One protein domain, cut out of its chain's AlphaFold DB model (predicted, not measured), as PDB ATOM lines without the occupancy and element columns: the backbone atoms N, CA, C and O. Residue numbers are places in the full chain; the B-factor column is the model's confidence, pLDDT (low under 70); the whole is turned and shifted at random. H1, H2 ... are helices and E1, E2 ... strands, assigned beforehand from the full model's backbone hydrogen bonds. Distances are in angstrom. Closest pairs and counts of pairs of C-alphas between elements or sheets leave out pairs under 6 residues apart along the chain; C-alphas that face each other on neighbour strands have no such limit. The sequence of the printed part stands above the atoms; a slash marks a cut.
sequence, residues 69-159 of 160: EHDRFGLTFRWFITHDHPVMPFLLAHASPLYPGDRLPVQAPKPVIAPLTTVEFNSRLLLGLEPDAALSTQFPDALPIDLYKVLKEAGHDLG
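What this domain is: This is residues 69 to 159 of the 160 residues of an uncharacterized protein of Phytophthora sojae (strain P6497) (UniProt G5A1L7). H1 and a two-stranded antiparallel ribbon, E1 and E2, make two sides of a loose frame, joined at one end by H4, which packs on H1. H2 makes a corner with H1, H3 follows E1, and residues 100 to 109 stick out. The 91 printed residues run H1 H2 E1 H3 E2 H4, mixed helices and strands, only just compact, close to loose, with radius of gyration of the C-alphas 14.5 A and spans of 41 by 31 by 20 A.

How they stand to each other: H1, residues 69 to 84, and H2, residues 87 to 94, only just touch, with 3 pairs of C-alphas within 8 A and only at the corner; the closest are Thr 82 and Met 88, 5.0 A. E1, residues 118 to 122, and E2, residues 142 to 146, are antiparallel; N 119 and O 145, 2.9 A apart, are within hydrogen-bond range. H3, residues 123 to 126, touches no helix. H4, residues 147 to 156, touches H1 at a steep tilt of 65 degrees, opposite ways; their closest C-alphas, Phe 73 and Ala 154, are 5.5 A apart. Every O i to N i+4 pair is within range in H1, H2 and H4; H3 is too short for one.

Where its parts are: H1, 21.1 A long, begins at C-alpha 69 (-38.284, -8.315, 0.723). H4, 14.2 A, ends at C-alpha 156 (-42.701, -3.873, -8.736).

The domain as a whole: The printed part has no cut. The links H2 to E1 and H3 to E2 are long. Residues 92 to 107 and 157 to 159 have pLDDT under 70.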
ATOM      1  N   GLU A  69     -38.346  -7.672   2.034       78.81
ATOM      2  CA  GLU A  69     -38.284  -8.315   0.723       78.81
ATOM      3  C   GLU A  69     -38.694  -9.786   0.797       78.81
ATOM      4  O   GLU A  69     -39.413 -10.260  -0.083       78.81
ATOM      5  N   HIS A  70     -38.268 -10.504   1.841       77.56
ATOM      6  CA  HIS A  70     -38.635 -11.901   2.042       77.56
ATOM      7  C   HIS A  70     -40.127 -12.051   2.345       77.56
ATOM      8  O   HIS A  70     -40.811 -12.829   1.681       77.56
ATOM      9  N   ASP A  71     -40.658 -11.246   3.268       79.62
ATOM     10  CA  ASP A  71     -42.088 -11.218   3.573       79.62
ATOM     11  C   ASP A  71     -42.904 -10.861   2.327       79.62
ATOM     12  O   ASP A  71     -43.912 -11.508   2.026       79.62
ATOM     13  N   ARG A  72     -42.449  -9.872   1.545       83.88
ATOM     14  CA  ARG A  72     -43.135  -9.482   0.315       83.88
ATOM     15  C   ARG A  72     -43.113 -10.594  -0.721       83.88
ATOM     16  O   ARG A  72     -44.152 -10.876  -1.316       83.88
ATOM     17  N   PHE A  73     -41.966 -11.241  -0.911       85.88
ATOM     18  CA  PHE A  73     -41.847 -12.389  -1.799       85.88
ATOM     19  C   PHE A  73     -42.764 -13.531  -1.353       85.88
ATOM     20  O   PHE A  73     -43.505 -14.057  -2.178       85.88
ATOM     21  N   GLY A  74     -42.780 -13.875  -0.063       83.62
ATOM     22  CA  GLY A  74     -43.638 -14.921   0.493       83.62
ATOM     23  C   GLY A  74     -45.129 -14.628   0.305       83.62
ATOM     24  O   GLY A  74     -45.887 -15.506  -0.110       83.62
ATOM     25  N   LEU A  75     -45.554 -13.379   0.525       82.31
ATOM     26  CA  LEU A  75     -46.929 -12.940   0.272       82.31
ATOM     27  C   LEU A  75     -47.301 -13.030  -1.213       82.31
ATOM     28  O   LEU A  75     -48.363 -13.562  -1.542       82.31
ATOM     29  N   THR A  76     -46.437 -12.551  -2.109       86.81
ATOM     30  CA  THR A  76     -46.673 -12.615  -3.558       86.81
ATOM     31  C   THR A  76     -46.666 -14.060  -4.052       86.81
ATOM     32  O   THR A  76     -47.549 -14.450  -4.812       86.81
ATOM     33  N   PHE A  77     -45.744 -14.897  -3.571       87.75
ATOM     34  CA  PHE A  77     -45.710 -16.328  -3.867       87.75
ATOM     35  C   PHE A  77     -46.999 -17.014  -3.420       87.75
ATOM     36  O   PHE A  77     -47.628 -17.713  -4.216       87.75
ATOM     37  N   ARG A  78     -47.438 -16.760  -2.177       83.94
ATOM     38  CA  ARG A  78     -48.719 -17.253  -1.665       83.94
ATOM     39  C   ARG A  78     -49.858 -16.813  -2.577       83.94
ATOM     40  O   ARG A  78     -50.692 -17.640  -2.923       83.94
ATOM     41  N   TRP A  79     -49.906 -15.547  -2.980       83.19
ATOM     42  CA  TRP A  79     -50.933 -15.045  -3.891       83.19
ATOM     43  C   TRP A  79     -50.927 -15.798  -5.229       83.19
ATOM     44  O   TRP A  79     -51.969 -16.312  -5.621       83.19
ATOM     45  N   PHE A  80     -49.763 -15.989  -5.855       83.12
ATOM     46  CA  PHE A  80     -49.619 -16.768  -7.091       83.12
ATOM     47  C   PHE A  80     -50.173 -18.191  -6.961       83.12
ATOM     48  O   PHE A  80     -50.991 -18.616  -7.773       83.12
ATOM     49  N   ILE A  81     -49.782 -18.932  -5.919       80.56
ATOM     50  CA  ILE A  81     -50.259 -20.315  -5.755       80.56
ATOM     51  C   ILE A  81     -51.740 -20.386  -5.388       80.56
ATOM     52  O   ILE A  81     -52.378 -21.397  -5.644       80.56
ATOM     53  N   THR A  82     -52.299 -19.338  -4.783       78.00
ATOM     54  CA  THR A  82     -53.679 -19.341  -4.283       78.00
ATOM     55  C   THR A  82     -54.701 -18.750  -5.248       78.00
ATOM     56  O   THR A  82     -55.847 -19.192  -5.233       78.00
ATOM     57  N   HIS A  83     -54.310 -17.760  -6.049       73.19
ATOM     58  CA  HIS A  83     -55.189 -17.035  -6.967       73.19
ATOM     59  C   HIS A  83     -55.011 -17.489  -8.414       73.19
ATOM     60  O   HIS A  83     -56.005 -17.746  -9.088       73.19
ATOM     61  N   ASP A  84     -53.766 -17.632  -8.876       74.00
ATOM     62  CA  ASP A  84     -53.483 -18.012 -10.266       74.00
ATOM     63  C   ASP A  84     -53.532 -19.535 -10.479       74.00
ATOM     64  O   ASP A  84     -53.532 -20.006 -11.618       74.00
ATOM     65  N   HIS A  85     -53.598 -20.321  -9.397       74.00
ATOM     66  CA  HIS A  85     -53.671 -21.780  -9.438       74.00
ATOM     67  C   HIS A  85     -54.889 -22.309  -8.651       74.00
ATOM     68  O   HIS A  85     -55.266 -21.709  -7.642       74.00
ATOM     69  N   PRO A  86     -55.501 -23.455  -9.029       73.81
ATOM     70  CA  PRO A  86     -56.671 -24.037  -8.347       73.81
ATOM     71  C   PRO A  86     -56.464 -24.485  -6.884       73.81
ATOM     72  O   PRO A  86     -57.326 -25.169  -6.330       73.81
ATOM     73  N   VAL A  87     -55.360 -24.106  -6.225       73.94
ATOM     74  CA  VAL A  87     -55.015 -24.529  -4.856       73.94
ATOM     75  C   VAL A  87     -56.053 -24.057  -3.839       73.94
ATOM     76  O   VAL A  87     -56.549 -24.883  -3.080       73.94
ATOM     77  N   MET A  88     -56.444 -22.775  -3.814       74.38
ATOM     78  CA  MET A  88     -57.418 -22.311  -2.806       74.38
ATOM     79  C   MET A  88     -58.813 -22.902  -2.961       74.38
ATOM     80  O   MET A  88     -59.357 -23.341  -1.947       74.38
ATOM     81  N   PRO A  89     -59.409 -22.957  -4.169       72.12
ATOM     82  CA  PRO A  89     -60.673 -23.663  -4.356       72.12
ATOM     83  C   PRO A  89     -60.622 -25.103  -3.831       72.12
ATOM     84  O   PRO A  89     -61.583 -25.566  -3.221       72.12
ATOM     85  N   PHE A  90     -59.488 -25.791  -4.009       71.00
ATOM     86  CA  PHE A  90     -59.292 -27.137  -3.484       71.00
ATOM     87  C   PHE A  90     -59.191 -27.169  -1.952       71.00
ATOM     88  O   PHE A  90     -59.929 -27.927  -1.319       71.00
ATOM     89  N   LEU A  91     -58.328 -26.342  -1.351       71.81
ATOM     90  CA  LEU A  91     -58.121 -26.296   0.103       71.81
ATOM     91  C   LEU A  91     -59.398 -25.907   0.861       71.81
ATOM     92  O   LEU A  91     -59.698 -26.489   1.904       71.81
ATOM     93  N   LEU A  92     -60.186 -24.971   0.319       69.81
ATOM     94  CA  LEU A  92     -61.479 -24.571   0.886       69.81
ATOM     95  C   LEU A  92     -62.506 -25.713   0.884       69.81
ATOM     96  O   LEU A  92     -63.365 -25.757   1.761       69.81
ATOM     97  N   ALA A  93     -62.422 -26.628  -0.083       67.25
ATOM     98  CA  ALA A  93     -63.343 -27.754  -0.208       67.25
ATOM     99  C   ALA A  93     -62.938 -28.986   0.623       67.25
ATOM    100  O   ALA A  93     -63.805 -29.804   0.922       67.25
ATOM    101  N   HIS A  94     -61.661 -29.124   1.003       63.00
ATOM    102  CA  HIS A  94     -61.136 -30.383   1.561       63.00
ATOM    103  C   HIS A  94     -60.476 -30.267   2.945       63.00
ATOM    104  O   HIS A  94     -60.118 -31.299   3.503       63.00
ATOM    105  N   ALA A  95     -60.411 -29.060   3.527       51.69
ATOM    106  CA  ALA A  95     -59.695 -28.733   4.766       51.69
ATOM    107  C   ALA A  95     -58.182 -29.021   4.689       51.69
ATOM    108  O   ALA A  95     -57.727 -30.032   4.168       51.69
ATOM    109  N   SER A  96     -57.376 -28.088   5.196       50.59
ATOM    110  CA  SER A  96     -55.917 -28.183   5.113       50.59
ATOM    111  C   SER A  96     -55.380 -29.101   6.214       50.59
ATOM    112  O   SER A  96     -55.614 -28.803   7.389       50.59
ATOM    113  N   PRO A  97     -54.621 -30.161   5.896       44.84
ATOM    114  CA  PRO A  97     -53.814 -30.832   6.897       44.84
ATOM    115  C   PRO A  97     -52.609 -29.935   7.214       44.84
ATOM    116  O   PRO A  97     -51.834 -29.564   6.332       44.84
ATOM    117  N   LEU A  98     -52.496 -29.519   8.474       41.56
ATOM    118  CA  LEU A  98     -51.272 -28.932   9.011       41.56
ATOM    119  C   LEU A  98     -50.214 -30.040   9.057       41.56
ATOM    120  O   LEU A  98     -50.470 -31.107   9.615       41.56
ATOM    121  N   TYR A  99     -49.048 -29.806   8.456       43.38
ATOM    122  CA  TYR A  99     -47.919 -30.721   8.595       43.38
ATOM    123  C   TYR A  99     -47.354 -30.607  10.022       43.38
ATOM    124  O   TYR A  99     -47.082 -29.489  10.465       43.38
ATOM    125  N   PRO A 100     -47.186 -31.724  10.752       40.22
ATOM    126  CA  PRO A 100     -46.517 -31.719  12.045       40.22
ATOM    127  C   PRO A 100     -45.031 -31.359  11.889       40.22
ATOM    128  O   PRO A 100     -44.388 -31.719  10.901       40.22
ATOM    129  N   GLY A 101     -44.524 -30.610  12.869       40.44
ATOM    130  CA  GLY A 101     -43.192 -30.010  12.902       40.44
ATOM    131  C   GLY A 101     -42.057 -31.019  13.047       40.44
ATOM    132  O   GLY A 101     -41.497 -31.184  14.129       40.44
ATOM    133  N   ASP A 102     -41.678 -31.653  11.943       46.34
ATOM    134  CA  ASP A 102     -40.358 -32.260  11.827       46.34
ATOM    135  C   ASP A 102     -39.297 -31.165  11.645       46.34
ATOM    136  O   ASP A 102     -39.537 -30.137  11.008       46.34
ATOM    137  N   ARG A 103     -38.092 -31.395  12.186       48.28
ATOM    138  CA  ARG A 103     -36.928 -30.522  11.960       48.28
ATOM    139  C   ARG A 103     -36.788 -30.213  10.473       48.28
ATOM    140  O   ARG A 103     -36.665 -31.142   9.671       48.28
ATOM    141  N   LEU A 104     -36.710 -28.923  10.135       49.81
ATOM    142  CA  LEU A 104     -36.467 -28.508   8.761       49.81
ATOM    143  C   LEU A 104     -35.236 -29.236   8.201       49.81
ATOM    144  O   LEU A 104     -34.169 -29.231   8.833       49.81
ATOM    145  N   PRO A 105     -35.350 -29.865   7.019       57.94
ATOM    146  CA  PRO A 105     -34.191 -30.430   6.353       57.94
ATOM    147  C   PRO A 105     -33.177 -29.319   6.063       57.94
ATOM    148  O   PRO A 105     -33.525 -28.141   5.969       57.94
ATOM    149  N   VAL A 106     -31.908 -29.699   5.883       61.38
ATOM    150  CA  VAL A 106     -30.851 -28.753   5.497       61.38
ATOM    151  C   VAL A 106     -31.307 -27.964   4.270       61.38
ATOM    152  O   VAL A 106     -31.505 -28.524   3.191       61.38
ATOM    153  N   GLN A 107     -31.469 -26.654   4.442       60.81
ATOM    154  CA  GLN A 107     -31.903 -25.773   3.371       60.81
ATOM    155  C   GLN A 107     -30.748 -25.540   2.388       60.81
ATOM    156  O   GLN A 107     -29.689 -25.028   2.753       60.81
ATOM    157  N   ALA A 108     -30.960 -25.897   1.122       70.25
ATOM    158  CA  ALA A 108     -30.062 -25.586   0.012       70.25
ATOM    159  C   ALA A 108     -30.727 -24.520  -0.881       70.25
ATOM    160  O   ALA A 108     -31.435 -24.877  -1.829       70.25
ATOM    161  N   PRO A 109     -30.570 -23.216  -0.571       73.62
ATOM    162  CA  PRO A 109     -31.276 -22.159  -1.285       73.62
ATOM    163  C   PRO A 109     -30.858 -22.131  -2.755       73.62
ATOM    164  O   PRO A 109     -29.669 -22.120  -3.082       73.62
ATOM    165  N   LYS A 110     -31.848 -22.089  -3.649       78.75
ATOM    166  CA  LYS A 110     -31.620 -21.929  -5.086       78.75
ATOM    167  C   LYS A 110     -31.742 -20.451  -5.464       78.75
ATOM    168  O   LYS A 110     -32.721 -19.820  -5.067       78.75
ATOM    169  N   PRO A 111     -30.784 -19.884  -6.216       84.88
ATOM    170  CA  PRO A 111     -30.905 -18.513  -6.691       84.88
ATOM    171  C   PRO A 111     -32.057 -18.389  -7.696       84.88
ATOM    172  O   PRO A 111     -32.240 -19.258  -8.548       84.88
ATOM    173  N   VAL A 112     -32.795 -17.281  -7.613       87.69
ATOM    174  CA  VAL A 112     -33.762 -16.864  -8.635       87.69
ATOM    175  C   VAL A 112     -33.025 -16.014  -9.667       87.69
ATOM    176  O   VAL A 112     -32.430 -14.994  -9.326       87.69
ATOM    177  N   ILE A 113     -33.022 -16.459 -10.920       89.44
ATOM    178  CA  ILE A 113     -32.231 -15.911 -12.025       89.44
ATOM    179  C   ILE A 113     -33.159 -15.460 -13.167       89.44
ATOM    180  O   ILE A 113     -34.101 -16.154 -13.552       89.44
ATOM    181  N   ALA A 114     -32.867 -14.288 -13.731       87.56
ATOM    182  CA  ALA A 114     -33.549 -13.771 -14.913       87.56
ATOM    183  C   ALA A 114     -33.186 -14.566 -16.189       87.56
ATOM    184  O   ALA A 114     -32.051 -15.024 -16.320       87.56
ATOM    185  N   PRO A 115     -34.084 -14.663 -17.187       92.19
ATOM    186  CA  PRO A 115     -35.451 -14.139 -17.208       92.19
ATOM    187  C   PRO A 115     -36.512 -15.163 -16.762       92.19
ATOM    188  O   PRO A 115     -37.697 -14.878 -16.895       92.19
ATOM    189  N   LEU A 116     -36.108 -16.357 -16.316       91.25
ATOM    190  CA  LEU A 116     -37.001 -17.472 -16.002       91.25
ATOM    191  C   LEU A 116     -36.343 -18.380 -14.958       91.25
ATOM    192  O   LEU A 116     -35.247 -18.889 -15.193       91.25
ATOM    193  N   THR A 117     -37.021 -18.626 -13.834       93.50
ATOM    194  CA  THR A 117     -36.600 -19.627 -12.839       93.50
ATOM    195  C   THR A 117     -37.775 -20.511 -12.467       93.50
ATOM    196  O   THR A 117     -38.519 -20.211 -11.537       93.50
ATOM    197  N   THR A 118     -37.929 -21.622 -13.179       91.94
ATOM    198  CA  THR A 118     -39.021 -22.566 -12.926       91.94
ATOM    199  C   THR A 118     -38.655 -23.574 -11.840       91.94
ATOM    200  O   THR A 118     -37.600 -24.208 -11.898       91.94
ATOM    201  N   VAL A 119     -39.557 -23.760 -10.878       89.31
ATOM    202  CA  VAL A 119     -39.528 -24.851  -9.898       89.31
ATOM    203  C   VAL A 119     -40.796 -25.679 -10.044       89.31
ATOM    204  O   VAL A 119     -41.890 -25.128 -10.133       89.31
ATOM    205  N   GLU A 120     -40.649 -27.000 -10.070       90.69
ATOM    206  CA  GLU A 120     -41.772 -27.933 -10.126       90.69
ATOM    207  C   GLU A 120     -42.143 -28.406  -8.724       90.69
ATOM    208  O   GLU A 120     -41.313 -28.955  -7.994       90.69
ATOM    209  N   PHE A 121     -43.404 -28.204  -8.355       86.06
ATOM    210  CA  PHE A 121     -43.977 -28.692  -7.109       86.06
ATOM    211  C   PHE A 121     -44.802 -29.944  -7.380       86.06
ATOM    212  O   PHE A 121     -45.636 -29.961  -8.282       86.06
ATOM    213  N   ASN A 122     -44.618 -30.987  -6.574       87.06
ATOM    214  CA  ASN A 122     -45.508 -32.142  -6.614       87.06
ATOM    215  C   ASN A 122     -46.898 -31.712  -6.121       87.06
ATOM    216  O   ASN A 122     -47.043 -31.276  -4.976       87.06
ATOM    217  N   SER A 123     -47.918 -31.832  -6.972       86.88
ATOM    218  CA  SER A 123     -49.252 -31.337  -6.633       86.88
ATOM    219  C   SER A 123     -49.916 -32.117  -5.504       86.88
ATOM    220  O   SER A 123     -50.674 -31.525  -4.748       86.88
ATOM    221  N   ARG A 124     -49.601 -33.402  -5.304       85.50
ATOM    222  CA  ARG A 124     -50.129 -34.164  -4.158       85.50
ATOM    223  C   ARG A 124     -49.575 -33.622  -2.850       85.50
ATOM    224  O   ARG A 124     -50.352 -33.299  -1.961       85.50
ATOM    225  N   LEU A 125     -48.259 -33.407  -2.780       82.62
ATOM    226  CA  LEU A 125     -47.624 -32.823  -1.595       82.62
ATOM    227  C   LEU A 125     -48.144 -31.412  -1.303       82.62
ATOM    228  O   LEU A 125     -48.455 -31.103  -0.153       82.62
ATOM    229  N   LEU A 126     -48.294 -30.580  -2.340       79.31
ATOM    230  CA  LEU A 126     -48.826 -29.220  -2.211       79.31
ATOM    231  C   LEU A 126     -50.260 -29.203  -1.656       79.31
ATOM    232  O   LEU A 126     -50.631 -28.283  -0.934       79.31
ATOM    233  N   LEU A 127     -51.058 -30.214  -2.003       79.44
ATOM    234  CA  LEU A 127     -52.444 -30.359  -1.566       79.44
ATOM    235  C   LEU A 127     -52.597 -31.184  -0.277       79.44
ATOM    236  O   LEU A 127     -53.722 -31.376   0.176       79.44
ATOM    237  N   GLY A 128     -51.497 -31.676   0.307       77.00
ATOM    238  CA  GLY A 128     -51.535 -32.543   1.487       77.00
ATOM    239  C   GLY A 128     -52.174 -33.910   1.227       77.00
ATOM    240  O   GLY A 128     -52.806 -34.474   2.114       77.00
ATOM    241  N   LEU A 129     -52.068 -34.415  -0.003       82.06
ATOM    242  CA  LEU A 129     -52.617 -35.700  -0.424       82.06
ATOM    243  C   LEU A 129     -51.588 -36.824  -0.295       82.06
ATOM    244  O   LEU A 129     -50.391 -36.613  -0.501       82.06
ATOM    245  N   GLU A 130     -52.084 -38.038  -0.055       82.19
ATOM    246  CA  GLU A 130     -51.276 -39.259  -0.111       82.19
ATOM    247  C   GLU A 130     -50.625 -39.444  -1.499       82.19
ATOM    248  O   GLU A 130     -51.205 -39.030  -2.512       82.19
ATOM    249  N   PRO A 131     -49.440 -40.081  -1.596       81.56
ATOM    250  CA  PRO A 131     -48.682 -40.188  -2.847       81.56
ATOM    251  C   PRO A 131     -49.429 -40.827  -4.028       81.56
ATOM    252  O   PRO A 131     -49.127 -40.511  -5.178       81.56
ATOM    253  N   ASP A 132     -50.384 -41.717  -3.766       85.62
ATOM    254  CA  ASP A 132     -51.187 -42.438  -4.760       85.62
ATOM    255  C   ASP A 132     -52.614 -41.884  -4.912       85.62
ATOM    256  O   ASP A 132     -53.379 -42.360  -5.756       85.62
ATOM    257  N   ALA A 133     -52.968 -40.839  -4.157       85.81
ATOM    258  CA  ALA A 133     -54.273 -40.204  -4.250       85.81
ATOM    259  C   ALA A 133     -54.523 -39.658  -5.665       85.81
ATOM    260  O   ALA A 133     -53.638 -39.092  -6.323       85.81
ATOM    261  N   ALA A 134     -55.758 -39.814  -6.141       86.31
ATOM    262  CA  ALA A 134     -56.169 -39.260  -7.422       86.31
ATOM    263  C   ALA A 134     -56.153 -37.725  -7.362       86.31
ATOM    264  O   ALA A 134     -56.766 -37.120  -6.482       86.31
ATOM    265  N   LEU A 135     -55.473 -37.095  -8.321       83.88
ATOM    266  CA  LEU A 135     -55.524 -35.647  -8.489       83.88
ATOM    267  C   LEU A 135     -56.818 -35.244  -9.197       83.88
ATOM    268  O   LEU A 135     -57.308 -35.934 -10.092       83.88
ATOM    269  N   SER A 136     -57.361 -34.091  -8.806       82.31
ATOM    270  CA  SER A 136     -58.423 -33.438  -9.572       82.31
ATOM    271  C   SER A 136     -57.927 -33.139 -10.988       82.31
ATOM    272  O   SER A 136     -56.767 -32.787 -11.181       82.31
ATOM    273  N   THR A 137     -58.819 -33.198 -11.979       83.38
ATOM    274  CA  THR A 137     -58.500 -32.892 -13.386       83.38
ATOM    275  C   THR A 137     -57.977 -31.470 -13.604       83.38
ATOM    276  O   THR A 137     -57.437 -31.170 -14.665       83.38
ATOM    277  N   GLN A 138     -58.136 -30.593 -12.611       81.94
ATOM    278  CA  GLN A 138     -57.622 -29.224 -12.616       81.94
ATOM    279  C   GLN A 138     -56.136 -29.136 -12.232       81.94
ATOM    280  O   GLN A 138     -55.542 -28.073 -12.395       81.94
ATOM    281  N   PHE A 139     -55.534 -30.215 -11.721       82.19
ATOM    282  CA  PHE A 139     -54.145 -30.239 -11.272       82.19
ATOM    283  C   PHE A 139     -53.288 -31.156 -12.151       82.19
ATOM    284  O   PHE A 139     -53.631 -32.328 -12.318       82.19
ATOM    285  N   PRO A 140     -52.157 -30.663 -12.686       87.62
ATOM    286  CA  PRO A 140     -51.130 -31.540 -13.238       87.62
ATOM    287  C   PRO A 140     -50.452 -32.349 -12.115       87.62
ATOM    288  O   PRO A 140     -50.575 -32.007 -10.945       87.62
ATOM    289  N   ASP A 141     -49.698 -33.401 -12.452       86.31
ATOM    290  CA  ASP A 141     -48.889 -34.130 -11.454       86.31
ATOM    291  C   ASP A 141     -47.768 -33.254 -10.861       86.31
ATOM    292  O   ASP A 141     -47.463 -33.331  -9.664       86.31
ATOM    293  N   ALA A 142     -47.173 -32.409 -11.706       90.00
ATOM    294  CA  ALA A 142     -46.166 -31.425 -11.347       90.00
ATOM    295  C   ALA A 142     -46.657 -30.025 -11.728       90.00
ATOM    296  O   ALA A 142     -47.023 -29.775 -12.877       90.00
ATOM    297  N   LEU A 143     -46.645 -29.116 -10.759       87.12
ATOM    298  CA  LEU A 143     -47.003 -27.718 -10.931       87.12
ATOM    299  C   LEU A 143     -45.737 -26.876 -11.148       87.12
ATOM    300  O   LEU A 143     -45.004 -26.644 -10.181       87.12
ATOM    301  N   PRO A 144     -45.462 -26.401 -12.375       89.38
ATOM    302  CA  PRO A 144     -44.363 -25.480 -12.620       89.38
ATOM    303  C   PRO A 144     -44.719 -24.070 -12.135       89.38
ATOM    304  O   PRO A 144     -45.750 -23.512 -12.507       89.38
ATOM    305  N   ILE A 145     -43.830 -23.465 -11.353       88.69
ATOM    306  CA  ILE A 145     -43.934 -22.073 -10.907       88.69
ATOM    307  C   ILE A 145     -42.674 -21.320 -11.319       88.69
ATOM    308  O   ILE A 145     -41.569 -21.730 -10.974       88.69
ATOM    309  N   ASP A 146     -42.841 -20.198 -12.020       91.50
ATOM    310  CA  ASP A 146     -41.746 -19.278 -12.327       91.50
ATOM    311  C   ASP A 146     -41.499 -18.310 -11.161       91.50
ATOM    312  O   ASP A 146     -42.196 -17.309 -10.990       91.50
ATOM    313  N   LEU A 147     -40.468 -18.598 -10.369       91.44
ATOM    314  CA  LEU A 147     -40.051 -17.771  -9.242       91.44
ATOM    315  C   LEU A 147     -39.508 -16.405  -9.678       91.44
ATOM    316  O   LEU A 147     -39.559 -15.465  -8.888       91.44
ATOM    317  N   TYR A 148     -39.013 -16.261 -10.913       91.50
ATOM    318  CA  TYR A 148     -38.563 -14.960 -11.407       91.50
ATOM    319  C   TYR A 148     -39.748 -14.028 -11.669       91.50
ATOM    320  O   TYR A 148     -39.686 -12.851 -11.316       91.50
ATOM    321  N   LYS A 149     -40.863 -14.551 -12.195       91.50
ATOM    322  CA  LYS A 149     -42.119 -13.794 -12.302       91.50
ATOM    323  C   LYS A 149     -42.617 -13.348 -10.927       91.50
ATOM    324  O   LYS A 149     -42.929 -12.173 -10.759       91.50
ATOM    325  N   VAL A 150     -42.625 -14.248  -9.940       90.62
ATOM    326  CA  VAL A 150     -43.010 -13.918  -8.553       90.62
ATOM    327  C   VAL A 150     -42.118 -12.812  -7.985       90.62
ATOM    328  O   VAL A 150     -42.622 -11.841  -7.425       90.62
ATOM    329  N   LEU A 151     -40.798 -12.927  -8.171       89.69
ATOM    330  CA  LEU A 151     -39.836 -11.922  -7.723       89.69
ATOM    331  C   LEU A 151     -40.066 -10.568  -8.400       89.69
ATOM    332  O   LEU A 151     -39.995  -9.540  -7.735       89.69
ATOM    333  N   LYS A 152     -40.359 -10.556  -9.703       90.25
ATOM    334  CA  LYS A 152     -40.624  -9.327 -10.456       90.25
ATOM    335  C   LYS A 152     -41.882  -8.613  -9.960       90.25
ATOM    336  O   LYS A 152     -41.843  -7.402  -9.783       90.25
ATOM    337  N   GLU A 153     -42.968  -9.345  -9.718       87.75
ATOM    338  CA  GLU A 153     -44.198  -8.756  -9.167       87.75
ATOM    339  C   GLU A 153     -43.982  -8.256  -7.732       87.75
ATOM    340  O   GLU A 153     -44.403  -7.156  -7.383       87.75
ATOM    341  N   ALA A 154     -43.239  -9.010  -6.913       85.88
ATOM    342  CA  ALA A 154     -42.855  -8.552  -5.582       85.88
ATOM    343  C   ALA A 154     -42.011  -7.265  -5.640       85.88
ATOM    344  O   ALA A 154     -42.271  -6.350  -4.869       85.88
ATOM    345  N   GLY A 155     -41.042  -7.172  -6.559       79.69
ATOM    346  CA  GLY A 155     -40.184  -5.997  -6.757       79.69
ATOM    347  C   GLY A 155     -40.925  -4.766  -7.283       79.69
ATOM    348  O   GLY A 155     -40.731  -3.668  -6.765       79.69
ATOM    349  N   HIS A 156     -41.858  -4.955  -8.223       75.12
ATOM    350  CA  HIS A 156     -42.701  -3.873  -8.736       75.12
ATOM    351  C   HIS A 156     -43.470  -3.172  -7.604       75.12
ATOM    352  O   HIS A 156     -43.501  -1.943  -7.535       75.12
ATOM    353  N   ASP A 157     -44.011  -3.945  -6.662       59.78
ATOM    354  CA  ASP A 157     -44.723  -3.418  -5.496       59.78
ATOM    355  C   ASP A 157     -43.797  -2.786  -4.439       59.78
ATOM    356  O   ASP A 157     -44.262  -2.069  -3.550       59.78
ATOM    357  N   LEU A 158     -42.489  -3.039  -4.532       57.78
ATOM    358  CA  LEU A 158     -41.437  -2.423  -3.721       57.78
ATOM    359  C   LEU A 158     -40.840  -1.165  -4.380       57.78
ATOM    360  O   LEU A 158     -40.053  -0.466  -3.744       57.78
ATOM    361  N   GLY A 159     -41.222  -0.849  -5.623       54.72
ATOM    362  CA  GLY A 159     -40.695   0.292  -6.376       54.72
ATOM    363  C   GLY A 159     -39.248   0.118  -6.856       54.72
ATOM    364  O   GLY A 159     -38.563   1.123  -7.063       54.72
TER     365      GLY A 159